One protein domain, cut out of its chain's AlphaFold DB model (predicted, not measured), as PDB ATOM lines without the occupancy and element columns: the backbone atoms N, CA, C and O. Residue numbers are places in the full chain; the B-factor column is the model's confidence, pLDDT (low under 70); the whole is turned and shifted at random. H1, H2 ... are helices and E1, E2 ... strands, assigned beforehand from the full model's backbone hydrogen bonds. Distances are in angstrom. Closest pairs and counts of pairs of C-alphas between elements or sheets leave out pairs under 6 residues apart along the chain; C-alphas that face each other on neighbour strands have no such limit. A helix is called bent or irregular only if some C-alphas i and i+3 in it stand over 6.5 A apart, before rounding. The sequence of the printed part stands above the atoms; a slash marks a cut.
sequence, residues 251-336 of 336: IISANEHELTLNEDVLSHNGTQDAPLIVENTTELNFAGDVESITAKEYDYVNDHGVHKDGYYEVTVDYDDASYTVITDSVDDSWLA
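AT A GLANCE: This is residues 251 to 336 of the 336 residues of an uncharacterized protein of Vibrio xiamenensis (UniProt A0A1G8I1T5). One strongly twisted sheet of five strands makes the body, sharply bent so that E1 and E2 turn back on themselves, while E3 and E4 form a long hairpin. One short helix, H1, packs on the sheet near E5 and E2. The printed part has 86 residues, running E1 H1 E2 E3 E4 E5; the sheet's order is E1 E2 E5 E4 E3, mixed, and the class is mostly strand. It is compact, radius of gyration of the C-alphas 12.2 A, spanning 36 by 26 by 24 A.

IN THESE COORDINATES: Find C-alpha 251 at (202.358, 104.192, 208.805), where E1 begins; it runs to residue 262, 15.5 A, and bends by 135 degrees at 256. H1 follows, residues 263 to 268. E2, residues 276 to 287, spans 16.1 A and bends by 132 degrees at 280. E3, residues 292 to 301, spans 26.2 A, and E4, residues 307 to 317, spans 27.3 A. E5, residues 322 to 327, ends at C-alpha 327 (211.682, 102.042, 211.528).

HOW THE PARTS SIT: E1, H1, E2 make a strand-helix-strand unit, two parallel neighbours with a helix between, its crossover right-handed; look at N 252 and O 277, 2.8 A. E2 is parallel to E5, with N 278 and O 326 at 2.8 A. E3 E4 E5 is a meander, each strand the antiparallel neighbour of the one before: N 294 and O 315 are 2.9 A apart, N 314 and O 325 2.8 A. H1 is on the sheet at a height of 8.0 A, over none of its strands, but only just, as 2 of its C-alphas fall on E5; the closest C-alphas of H1 and E5, Leu 266 and Tyr 323, are 6.6 A apart. In H1 every O i to N i+4 pair is within hydrogen-bond range. E1 and E3, the edge strands, are apart.

THE WHOLE: The C-alphas farthest apart, His 304 and Asp 319, are 36.8 A apart. The printed part has no cut, no link is long, and no printed residue is under 70 in pLDDT.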
ATOM      1  N   ILE A 251     201.268 104.526 209.726       95.62
ATOM      2  CA  ILE A 251     202.358 104.192 208.805       95.62
ATOM      3  C   ILE A 251     202.737 105.395 207.935       95.62
ATOM      4  O   ILE A 251     201.917 105.968 207.223       95.62
ATOM      5  N   ILE A 252     204.028 105.721 207.912       94.00
ATOM      6  CA  ILE A 252     204.643 106.636 206.950       94.00
ATOM      7  C   ILE A 252     205.535 105.822 206.013       94.00
ATOM      8  O   ILE A 252     206.535 105.239 206.440       94.00
ATOM      9  N   SER A 253     205.210 105.823 204.720       91.94
ATOM     10  CA  SER A 253     206.062 105.261 203.669       91.94
ATOM     11  C   SER A 253     206.811 106.381 202.948       91.94
ATOM     12  O   SER A 253     206.234 107.151 202.177       91.94
ATOM     13  N   ALA A 254     208.114 106.493 203.211       86.94
ATOM     14  CA  ALA A 254     208.938 107.604 202.732       86.94
ATOM     15  C   ALA A 254     209.472 107.433 201.296       86.94
ATOM     16  O   ALA A 254     210.104 108.351 200.786       86.94
ATOM     17  N   ASN A 255     209.237 106.291 200.638       86.12
ATOM     18  CA  ASN A 255     209.634 106.000 199.246       86.12
ATOM     19  C   ASN A 255     211.063 106.429 198.859       86.12
ATOM     20  O   ASN A 255     211.289 107.058 197.829       86.12
ATOM     21  N   GLU A 256     212.038 106.055 199.678       87.19
ATOM     22  CA  GLU A 256     213.465 106.352 199.529       87.19
ATOM     23  C   GLU A 256     213.829 107.847 199.667       87.19
ATOM     24  O   GLU A 256     214.918 108.268 199.268       87.19
ATOM     25  N   HIS A 257     212.975 108.662 200.288       83.19
ATOM     26  CA  HIS A 257     213.273 110.057 200.624       83.19
ATOM     27  C   HIS A 257     213.800 110.221 202.055       83.19
ATOM     28  O   HIS A 257     213.628 109.340 202.895       83.19
ATOM     29  N   GLU A 258     214.469 111.348 202.318       86.94
ATOM     30  CA  GLU A 258     214.816 111.774 203.676       86.94
ATOM     31  C   GLU A 258     213.545 112.233 204.397       86.94
ATOM     32  O   GLU A 258     212.689 112.907 203.820       86.94
ATOM     33  N   LEU A 259     213.439 111.903 205.681       88.44
ATOM     34  CA  LEU A 259     212.304 112.261 206.511       88.44
ATOM     35  C   LEU A 259     212.770 112.916 207.805       88.44
ATOM     36  O   LEU A 259     213.534 112.333 208.562       88.44
ATOM     37  N   THR A 260     212.262 114.114 208.090       90.69
ATOM     38  CA  THR A 260     212.392 114.755 209.401       90.69
ATOM     39  C   THR A 260     211.050 114.759 210.128       90.69
ATOM     40  O   THR A 260     210.089 115.334 209.623       90.69
ATOM     41  N   LEU A 261     210.999 114.168 211.322       92.62
ATOM     42  CA  LEU A 261     209.836 114.191 212.213       92.62
ATOM     43  C   LEU A 261     210.047 115.197 213.347       92.62
ATOM     44  O   LEU A 261     211.163 115.377 213.828       92.62
ATOM     45  N   ASN A 262     208.982 115.851 213.798       92.69
ATOM     46  CA  ASN A 262     209.002 116.721 214.974       92.69
ATOM     47  C   ASN A 262     208.025 116.192 216.037       92.69
ATOM     48  O   ASN A 262     207.286 115.238 215.798       92.69
ATOM     49  N   GLU A 263     208.032 116.813 217.214       94.31
ATOM     50  CA  GLU A 263     207.141 116.447 218.321       94.31
ATOM     51  C   GLU A 263     205.653 116.505 217.942       94.31
ATOM     52  O   GLU A 263     204.887 115.631 218.336       94.31
ATOM     53  N   ASP A 264     205.252 117.484 217.129       92.81
ATOM     54  CA  ASP A 264     203.860 117.652 216.710       92.81
ATOM     55  C   ASP A 264     203.368 116.443 215.900       92.81
ATOM     56  O   ASP A 264     202.362 115.835 216.268       92.81
ATOM     57  N   VAL A 265     204.141 116.008 214.898       93.38
ATOM     58  CA  VAL A 265     203.846 114.801 214.108       93.38
ATOM     59  C   VAL A 265     203.793 113.564 215.003       93.38
ATOM     60  O   VAL A 265     202.850 112.785 214.904       93.38
ATOM     61  N   LEU A 266     204.764 113.389 215.903       95.06
ATOM     62  CA  LEU A 266     204.822 112.229 216.802       95.06
ATOM     63  C   LEU A 266     203.670 112.203 217.821       95.06
ATOM     64  O   LEU A 266     203.268 111.134 218.268       95.06
ATOM     65  N   SER A 267     203.149 113.368 218.209       94.88
ATOM     66  CA  SER A 267     202.066 113.483 219.190       94.88
ATOM     67  C   SER A 267     200.674 113.209 218.628       94.88
ATOM     68  O   SER A 267     199.769 112.886 219.401       94.88
ATOM     69  N   HIS A 268     200.514 113.310 217.308       95.81
ATOM     70  CA  HIS A 268     199.240 113.121 216.618       95.81
ATOM     71  C   HIS A 268     199.193 111.863 215.740       95.81
ATOM     72  O   HIS A 268     198.174 111.627 215.098       95.81
ATOM     73  N   ASN A 269     200.269 111.071 215.683       96.12
ATOM     74  CA  ASN A 269     200.365 109.892 214.822       96.12
ATOM     75  C   ASN A 269     200.943 108.695 215.575       96.12
ATOM     76  O   ASN A 269     201.894 108.824 216.353       96.12
ATOM     77  N   GLY A 270     200.367 107.520 215.324       90.56
ATOM     78  CA  GLY A 270     200.567 106.335 216.140       90.56
ATOM     79  C   GLY A 270     200.110 106.519 217.593       90.56
ATOM     80  O   GLY A 270     199.701 107.585 218.057       90.56
ATOM     81  N   THR A 271     200.189 105.440 218.359       85.94
ATOM     82  CA  THR A 271     199.834 105.418 219.779       85.94
ATOM     83  C   THR A 271     200.863 104.639 220.588       85.94
ATOM     84  O   THR A 271     201.742 103.966 220.056       85.94
ATOM     85  N   GLN A 272     200.747 104.675 221.916       79.44
ATOM     86  CA  GLN A 272     201.605 103.859 222.778       79.44
ATOM     87  C   GLN A 272     201.430 102.347 222.532       79.44
ATOM     88  O   GLN A 272     202.392 101.594 222.692       79.44
ATOM     89  N   ASP A 273     200.222 101.911 222.162       84.19
ATOM     90  CA  ASP A 273     199.899 100.499 221.918       84.19
ATOM     91  C   ASP A 273     200.118 100.086 220.447       84.19
ATOM     92  O   ASP A 273     200.290  98.899 220.168       84.19
ATOM     93  N   ALA A 274     200.164 101.057 219.531       88.75
ATOM     94  CA  ALA A 274     200.482 100.897 218.113       88.75
ATOM     95  C   ALA A 274     201.414 102.041 217.666       88.75
ATOM     96  O   ALA A 274     200.932 103.049 217.152       88.75
ATOM     97  N   PRO A 275     202.732 101.943 217.935       93.88
ATOM     98  CA  PRO A 275     203.675 103.017 217.631       93.88
ATOM     99  C   PRO A 275     203.714 103.344 216.140       93.88
ATOM    100  O   PRO A 275     203.544 102.449 215.313       93.88
ATOM    101  N   LEU A 276     204.018 104.602 215.814       96.56
ATOM    102  CA  LEU A 276     204.192 105.052 214.435       96.56
ATOM    103  C   LEU A 276     205.266 104.218 213.726       96.56
ATOM    104  O   LEU A 276     206.380 104.058 214.234       96.56
ATOM    105  N   ILE A 277     204.943 103.714 212.542       96.06
ATOM    106  CA  ILE A 277     205.850 102.947 211.695       96.06
ATOM    107  C   ILE A 277     206.359 103.859 210.585       96.06
ATOM    108  O   ILE A 277     205.582 104.465 209.857       96.06
ATOM    109  N   VAL A 278     207.675 103.939 210.426       94.69
ATOM    110  CA  VAL A 278     208.332 104.700 209.363       94.69
ATOM    111  C   VAL A 278     209.162 103.743 208.532       94.69
ATOM    112  O   VAL A 278     210.153 103.198 209.018       94.69
ATOM    113  N   GLU A 279     208.785 103.549 207.277       92.88
ATOM    114  CA  GLU A 279     209.470 102.620 206.383       92.88
ATOM    115  C   GLU A 279     209.946 103.272 205.088       92.88
ATOM    116  O   GLU A 279     209.439 104.309 204.649       92.88
ATOM    117  N   ASN A 280     210.917 102.615 204.452       89.69
ATOM    118  CA  ASN A 280     211.484 103.003 203.168       89.69
ATOM    119  C   ASN A 280     212.038 104.435 203.180       89.69
ATOM    120  O   ASN A 280     211.859 105.160 202.209       89.69
ATOM    121  N   THR A 281     212.694 104.876 204.252       88.88
ATOM    122  CA  THR A 281     213.383 106.180 204.278       88.88
ATOM    123  C   THR A 281     214.874 106.020 203.985       88.88
ATOM    124  O   THR A 281     215.493 105.035 204.391       88.88
ATOM    125  N   THR A 282     215.480 106.977 203.277       89.50
ATOM    126  CA  THR A 282     216.946 106.990 203.105       89.50
ATOM    127  C   THR A 282     217.671 107.504 204.341       89.50
ATOM    128  O   THR A 282     218.787 107.062 204.615       89.50
ATOM    129  N   GLU A 283     217.035 108.397 205.096       90.94
ATOM    130  CA  GLU A 283     217.554 108.969 206.334       90.94
ATOM    131  C   GLU A 283     216.378 109.456 207.188       90.94
ATOM    132  O   GLU A 283     215.503 110.176 206.701       90.94
ATOM    133  N   LEU A 284     216.342 109.047 208.457       93.44
ATOM    134  CA  LEU A 284     215.361 109.518 209.428       93.44
ATOM    135  C   LEU A 284     216.022 110.513 210.381       93.44
ATOM    136  O   LEU A 284     217.014 110.201 211.033       93.44
ATOM    137  N   ASN A 285     215.440 111.699 210.486       94.31
ATOM    138  CA  ASN A 285     215.882 112.789 211.338       94.31
ATOM    139  C   ASN A 285     214.757 113.203 212.296       94.31
ATOM    140  O   ASN A 285     213.571 113.077 211.989       94.31
ATOM    141  N   PHE A 286     215.134 113.743 213.454       94.75
ATOM    142  CA  PHE A 286     214.198 114.316 214.423       94.75
ATOM    143  C   PHE A 286     214.541 115.788 214.666       94.75
ATOM    144  O   PHE A 286     215.709 116.140 214.844       94.75
ATOM    145  N   ALA A 287     213.532 116.655 214.648       93.12
ATOM    146  CA  ALA A 287     213.671 118.098 214.800       93.12
ATOM    147  C   ALA A 287     212.999 118.611 216.077       93.12
ATOM    148  O   ALA A 287     212.033 118.037 216.570       93.12
ATOM    149  N   GLY A 288     213.484 119.753 216.569       91.75
ATOM    150  CA  GLY A 288     213.020 120.376 217.808       91.75
ATOM    151  C   GLY A 288     214.033 120.229 218.941       91.75
ATOM    152  O   GLY A 288     215.219 119.994 218.702       91.75
ATOM    153  N   ASP A 289     213.558 120.393 220.172       94.25
ATOM    154  CA  ASP A 289     214.370 120.324 221.390       94.25
ATOM    155  C   ASP A 289     214.509 118.866 221.879       94.25
ATOM    156  O   ASP A 289     214.115 118.522 222.990       94.25
ATOM    157  N   VAL A 290     215.056 117.997 221.022       96.44
ATOM    158  CA  VAL A 290     215.277 116.572 221.330       96.44
ATOM    159  C   VAL A 290     216.348 116.420 222.417       96.44
ATOM    160  O   VAL A 290     217.481 116.884 222.254       96.44
ATOM    161  N   GLU A 291     216.015 115.737 223.513       96.94
ATOM    162  CA  GLU A 291     216.939 115.449 224.617       96.94
ATOM    163  C   GLU A 291     217.800 114.211 224.343       96.94
ATOM    164  O   GLU A 291     219.022 114.236 224.540       96.94
ATOM    165  N   SER A 292     217.171 113.126 223.883       96.88
ATOM    166  CA  SER A 292     217.847 111.878 223.528       96.88
ATOM    167  C   SER A 292     217.104 111.077 222.470       96.88
ATOM    168  O   SER A 292     215.885 111.132 222.355       96.88
ATOM    169  N   ILE A 293     217.872 110.291 221.715       97.81
ATOM    170  CA  ILE A 293     217.364 109.275 220.796       97.81
ATOM    171  C   ILE A 293     218.091 107.975 221.124       97.81
ATOM    172  O   ILE A 293     219.320 107.959 221.226       97.81
ATOM    173  N   THR A 294     217.338 106.896 221.308       97.50
ATOM    174  CA  THR A 294     217.891 105.552 221.515       97.50
ATOM    175  C   THR A 294     217.190 104.560 220.608       97.50
ATOM    176  O   THR A 294     215.998 104.688 220.360       97.50
ATOM    177  N   ALA A 295     217.924 103.571 220.112       97.31
ATOM    178  CA  ALA A 295     217.396 102.558 219.214       97.31
ATOM    179  C   ALA A 295     217.802 101.160 219.679       97.31
ATOM    180  O   ALA A 295     218.929 100.924 220.124       97.31
ATOM    181  N   LYS A 296     216.888 100.205 219.537       95.56
ATOM    182  CA  LYS A 296     217.168  98.779 219.725       95.56
ATOM    183  C   LYS A 296     216.539  97.981 218.598       95.56
ATOM    184  O   LYS A 296     215.491  98.355 218.086       95.56
ATOM    185  N   GLU A 297     217.175  96.877 218.235       93.69
ATOM    186  CA  GLU A 297     216.636  95.959 217.234       93.69
ATOM    187  C   GLU A 297     215.230  95.499 217.640       93.69
ATOM    188  O   GLU A 297     214.981  95.156 218.803       93.69
ATOM    189  N   TYR A 298     214.317  95.524 216.676       90.81
ATOM    190  CA  TYR A 298     212.916  95.192 216.855       90.81
ATOM    191  C   TYR A 298     212.513  94.118 215.851       90.81
ATOM    192  O   TYR A 298     212.761  94.227 214.652       90.81
ATOM    193  N   ASP A 299     211.886  93.060 216.359       87.75
ATOM    194  CA  ASP A 299     211.381  91.960 215.542       87.75
ATOM    195  C   ASP A 299     210.033  92.366 214.934       87.75
ATOM    196  O   ASP A 299     208.969  92.035 215.464       87.75
ATOM    197  N   TYR A 300     210.087  93.169 213.868       83.44
ATOM    198  CA  TYR A 300     208.890  93.682 213.213       83.44
ATOM    199  C   TYR A 300     208.170  92.575 212.450       83.44
ATOM    200  O   TYR A 300     208.764  91.856 211.645       83.44
ATOM    201  N   VAL A 301     206.860  92.476 212.665       81.31
ATOM    202  CA  VAL A 301     205.974  91.576 211.935       81.31
ATOM    203  C   VAL A 301     204.961  92.438 211.204       81.31
ATOM    204  O   VAL A 301     204.176  93.126 211.846       81.31
ATOM    205  N   ASN A 302     204.979  92.399 209.874       76.12
ATOM    206  CA  ASN A 302     204.009  93.151 209.081       76.12
ATOM    207  C   ASN A 302     202.589  92.568 209.213       76.12
ATOM    208  O   ASN A 302     202.401  91.460 209.721       76.12
ATOM    209  N   ASP A 303     201.601  93.248 208.633       71.31
ATOM    210  CA  ASP A 303     200.180  92.851 208.697       71.31
ATOM    211  C   ASP A 303     199.880  91.469 208.091       71.31
ATOM    212  O   ASP A 303     198.833  90.869 208.328       71.31
ATOM    213  N   HIS A 304     200.829  90.907 207.337       71.12
ATOM    214  CA  HIS A 304     200.746  89.566 206.760       71.12
ATOM    215  C   HIS A 304     201.392  88.484 207.642       71.12
ATOM    216  O   HIS A 304     201.503  87.326 207.226       71.12
ATOM    217  N   GLY A 305     201.836  88.834 208.851       75.94
ATOM    218  CA  GLY A 305     202.501  87.917 209.772       75.94
ATOM    219  C   GLY A 305     203.936  87.568 209.365       75.94
ATOM    220  O   GLY A 305     204.455  86.534 209.792       75.94
ATOM    221  N   VAL A 306     204.568  88.371 208.503       70.00
ATOM    222  CA  VAL A 306     205.935  88.139 208.025       70.00
ATOM    223  C   VAL A 306     206.909  88.969 208.846       70.00
ATOM    224  O   VAL A 306     206.827  90.196 208.861       70.00
ATOM    225  N   HIS A 307     207.859  88.280 209.476       77.12
ATOM    226  CA  HIS A 307     208.993  88.906 210.141       77.12
ATOM    227  C   HIS A 307     209.864  89.639 209.115       77.12
ATOM    228  O   HIS A 307     210.310  89.032 208.133       77.12
ATOM    229  N   LYS A 308     210.103  90.928 209.344       78.62
ATOM    230  CA  LYS A 308     211.086  91.723 208.614       78.62
ATOM    231  C   LYS A 308     212.275  91.990 209.536       78.62
ATOM    232  O   LYS A 308     212.145  92.669 210.549       78.62
ATOM    233  N   ASP A 309     213.435  91.471 209.148       81.75
ATOM    234  CA  ASP A 309     214.701  91.830 209.784       81.75
ATOM    235  C   ASP A 309     215.060  93.292 209.458       81.75
ATOM    236  O   ASP A 309     214.669  93.816 208.412       81.75
ATOM    237  N   GLY A 310     215.868  93.924 210.314       87.81
ATOM    238  CA  GLY A 310     216.418  95.260 210.058       87.81
ATOM    239  C   GLY A 310     215.554  96.428 210.531       87.81
ATOM    240  O   GLY A 310     215.892  97.564 210.218       87.81
ATOM    241  N   TYR A 311     214.492  96.162 211.296       94.25
ATOM    242  CA  TYR A 311     213.723  97.200 211.977       94.25
ATOM    243  C   TYR A 311     214.255  97.464 213.389       94.25
ATOM    244  O   TYR A 311     214.807  96.585 214.057       94.25
ATOM    245  N   TYR A 312     214.054  98.692 213.849       95.94
ATOM    246  CA  TYR A 312     214.456  99.184 215.156       95.94
ATOM    247  C   TYR A 312     213.277  99.870 215.839       95.94
ATOM    248  O   TYR A 312     212.508 100.586 215.205       95.94
ATOM    249  N   GLU A 313     213.161  99.659 217.146       95.88
ATOM    250  CA  GLU A 313     212.324 100.470 218.022       95.88
ATOM    251  C   GLU A 313     213.180 101.647 218.482       95.88
ATOM    252  O   GLU A 313     214.169 101.461 219.200       95.88
ATOM    253  N   VAL A 314     212.815 102.838 218.020       97.31
ATOM    254  CA  VAL A 314     213.472 104.105 218.320       97.31
ATOM    255  C   VAL A 314     212.632 104.846 219.350       97.31
ATOM    256  O   VAL A 314     211.457 105.115 219.123       97.31
ATOM    257  N   THR A 315     213.235 105.180 220.485       97.19
ATOM    258  CA  THR A 315     212.643 106.058 221.496       97.19
ATOM    259  C   THR A 315     213.261 107.443 221.370       97.19
ATOM    260  O   THR A 315     214.488 107.573 221.401       97.19
ATOM    261  N   VAL A 316     212.408 108.456 221.235       97.12
ATOM    262  CA  VAL A 316     212.781 109.869 221.113       97.12
ATOM    263  C   VAL A 316     212.212 110.620 222.305       97.12
ATOM    264  O   VAL A 316     210.997 110.666 222.486       97.12
ATOM    265  N   ASP A 317     213.097 111.205 223.105       97.56
ATOM    266  CA  ASP A 317     212.735 111.968 224.294       97.56
ATOM    267  C   ASP A 317     212.823 113.474 224.012       97.56
ATOM    268  O   ASP A 317     213.844 113.973 223.529       97.56
ATOM    269  N   TYR A 318     211.752 114.181 224.359       96.25
ATOM    270  CA  TYR A 318     211.647 115.637 224.468       96.25
ATOM    271  C   TYR A 318     211.499 116.012 225.961       96.25
ATOM    272  O   TYR A 318     211.382 115.126 226.809       96.25
ATOM    273  N   ASP A 319     211.510 117.307 226.311       92.69
ATOM    274  CA  ASP A 319     211.528 117.791 227.715       92.69
ATOM    275  C   ASP A 319     210.409 117.173 228.589       92.69
ATOM    276  O   ASP A 319     210.640 116.772 229.734       92.69
ATOM    277  N   ASP A 320     209.187 117.042 228.057       91.25
ATOM    278  CA  ASP A 320     208.026 116.521 228.788       91.25
ATOM    279  C   ASP A 320     207.327 115.311 228.143       91.25
ATOM    280  O   ASP A 320     206.342 114.811 228.704       91.25
ATOM    281  N   ALA A 321     207.859 114.781 227.040       95.25
ATOM    282  CA  ALA A 321     207.259 113.679 226.296       95.25
ATOM    283  C   ALA A 321     208.295 112.682 225.751       95.25
ATOM    284  O   ALA A 321     209.457 113.006 225.529       95.25
ATOM    285  N   SER A 322     207.861 111.440 225.543       95.88
ATOM    286  CA  SER A 322     208.680 110.365 224.978       95.88
ATOM    287  C   SER A 322     207.838 109.584 223.982       95.88
ATOM    288  O   SER A 322     206.720 109.167 224.307       95.88
ATOM    289  N   TYR A 323     208.368 109.411 222.776       97.06
ATOM    290  CA  TYR A 323     207.669 108.799 221.651       97.06
ATOM    291  C   TYR A 323     208.431 107.581 221.152       97.06
ATOM    292  O   TYR A 323     209.663 107.559 221.159       97.06
ATOM    293  N   THR A 324     207.688 106.579 220.690       96.62
ATOM    294  CA  THR A 324     208.247 105.372 220.085       96.62
ATOM    295  C   THR A 324     207.928 105.356 218.598       96.62
ATOM    296  O   THR A 324     206.776 105.537 218.215       96.62
ATOM    297  N   VAL A 325     208.943 105.092 217.780       97.00
ATOM    298  CA  VAL A 325     208.834 104.896 216.333       97.00
ATOM    299  C   VAL A 325     209.441 103.542 215.978       97.00
ATOM    300  O   VAL A 325     210.513 103.195 216.473       97.00
ATOM    301  N   ILE A 326     208.776 102.771 215.122       96.44
ATOM    302  CA  ILE A 326     209.340 101.558 214.522       96.44
ATOM    303  C   ILE A 326     209.848 101.906 213.129       96.44
ATOM    304  O   ILE A 326     209.088 102.418 212.316       96.44
ATOM    305  N   THR A 327     211.116 101.640 212.825       96.00
ATOM    306  CA  THR A 327     211.682 102.042 211.528       96.00
ATOM    307  C   THR A 327     212.767 101.116 211.003       96.00
ATOM    308  O   THR A 327     213.441 100.441 211.776       96.00
ATOM    309  N   ASP A 328     212.932 101.084 209.682       93.44
ATOM    310  CA  ASP A 328     214.018 100.401 208.972       93.44
ATOM    311  C   ASP A 328     215.272 101.278 208.775       93.44
ATOM    312  O   ASP A 328     216.259 100.822 208.193       93.44
ATOM    313  N   SER A 329     215.264 102.514 209.291       93.00
ATOM    314  CA  SER A 329     216.372 103.465 209.188       93.00
ATOM    315  C   SER A 329     216.829 103.958 210.556       93.00
ATOM    316  O   SER A 329     216.052 104.473 211.357       93.00
ATOM    317  N   VAL A 330     218.120 103.794 210.835       94.12
ATOM    318  CA  VAL A 330     218.733 104.126 212.124       94.12
ATOM    319  C   VAL A 330     220.100 104.762 211.910       94.12
ATOM    320  O   VAL A 330     220.899 104.280 211.104       94.12
ATOM    321  N   ASP A 331     220.390 105.820 212.666       93.12
ATOM    322  CA  ASP A 331     221.740 106.372 212.770       93.12
ATOM    323  C   ASP A 331     222.566 105.586 213.806       93.12
ATOM    324  O   ASP A 331     222.093 105.266 214.901       93.12
ATOM    325  N   ASP A 332     223.836 105.306 213.488       91.38
ATOM    326  CA  ASP A 332     224.762 104.561 214.358       91.38
ATOM    327  C   ASP A 332     224.877 105.160 215.775       91.38
ATOM    328  O   ASP A 332     225.176 104.446 216.737       91.38
ATOM    329  N   SER A 333     224.662 106.471 215.925       93.31
ATOM    330  CA  SER A 333     224.705 107.160 217.215       93.31
ATOM    331  C   SER A 333     223.553 106.793 218.153       93.31
ATOM    332  O   SER A 333     223.694 106.994 219.361       93.31
ATOM    333  N   TRP A 334     222.456 106.225 217.641       95.50
ATOM    334  CA  TRP A 334     221.282 105.846 218.437       95.50
ATOM    335  C   TRP A 334     221.429 104.466 219.096       95.50
ATOM    336  O   TRP A 334     220.712 104.158 220.044       95.50
ATOM    337  N   LEU A 335     222.369 103.634 218.634       90.81
ATOM    338  CA  LEU A 335     222.572 102.245 219.084       90.81
ATOM    339  C   LEU A 335     223.437 102.114 220.360       90.81
ATOM    340  O   LEU A 335     224.038 101.062 220.602       90.81
ATOM    341  N   ALA A 336     223.561 103.194 221.136       70.00
ATOM    342  CA  ALA A 336     224.494 103.327 222.259       70.00
ATOM    343  C   ALA A 336     224.056 102.616 223.553       70.00
ATOM    344  O   ALA A 336     222.868 102.691 223.934       70.00
TER     345      ALA A 336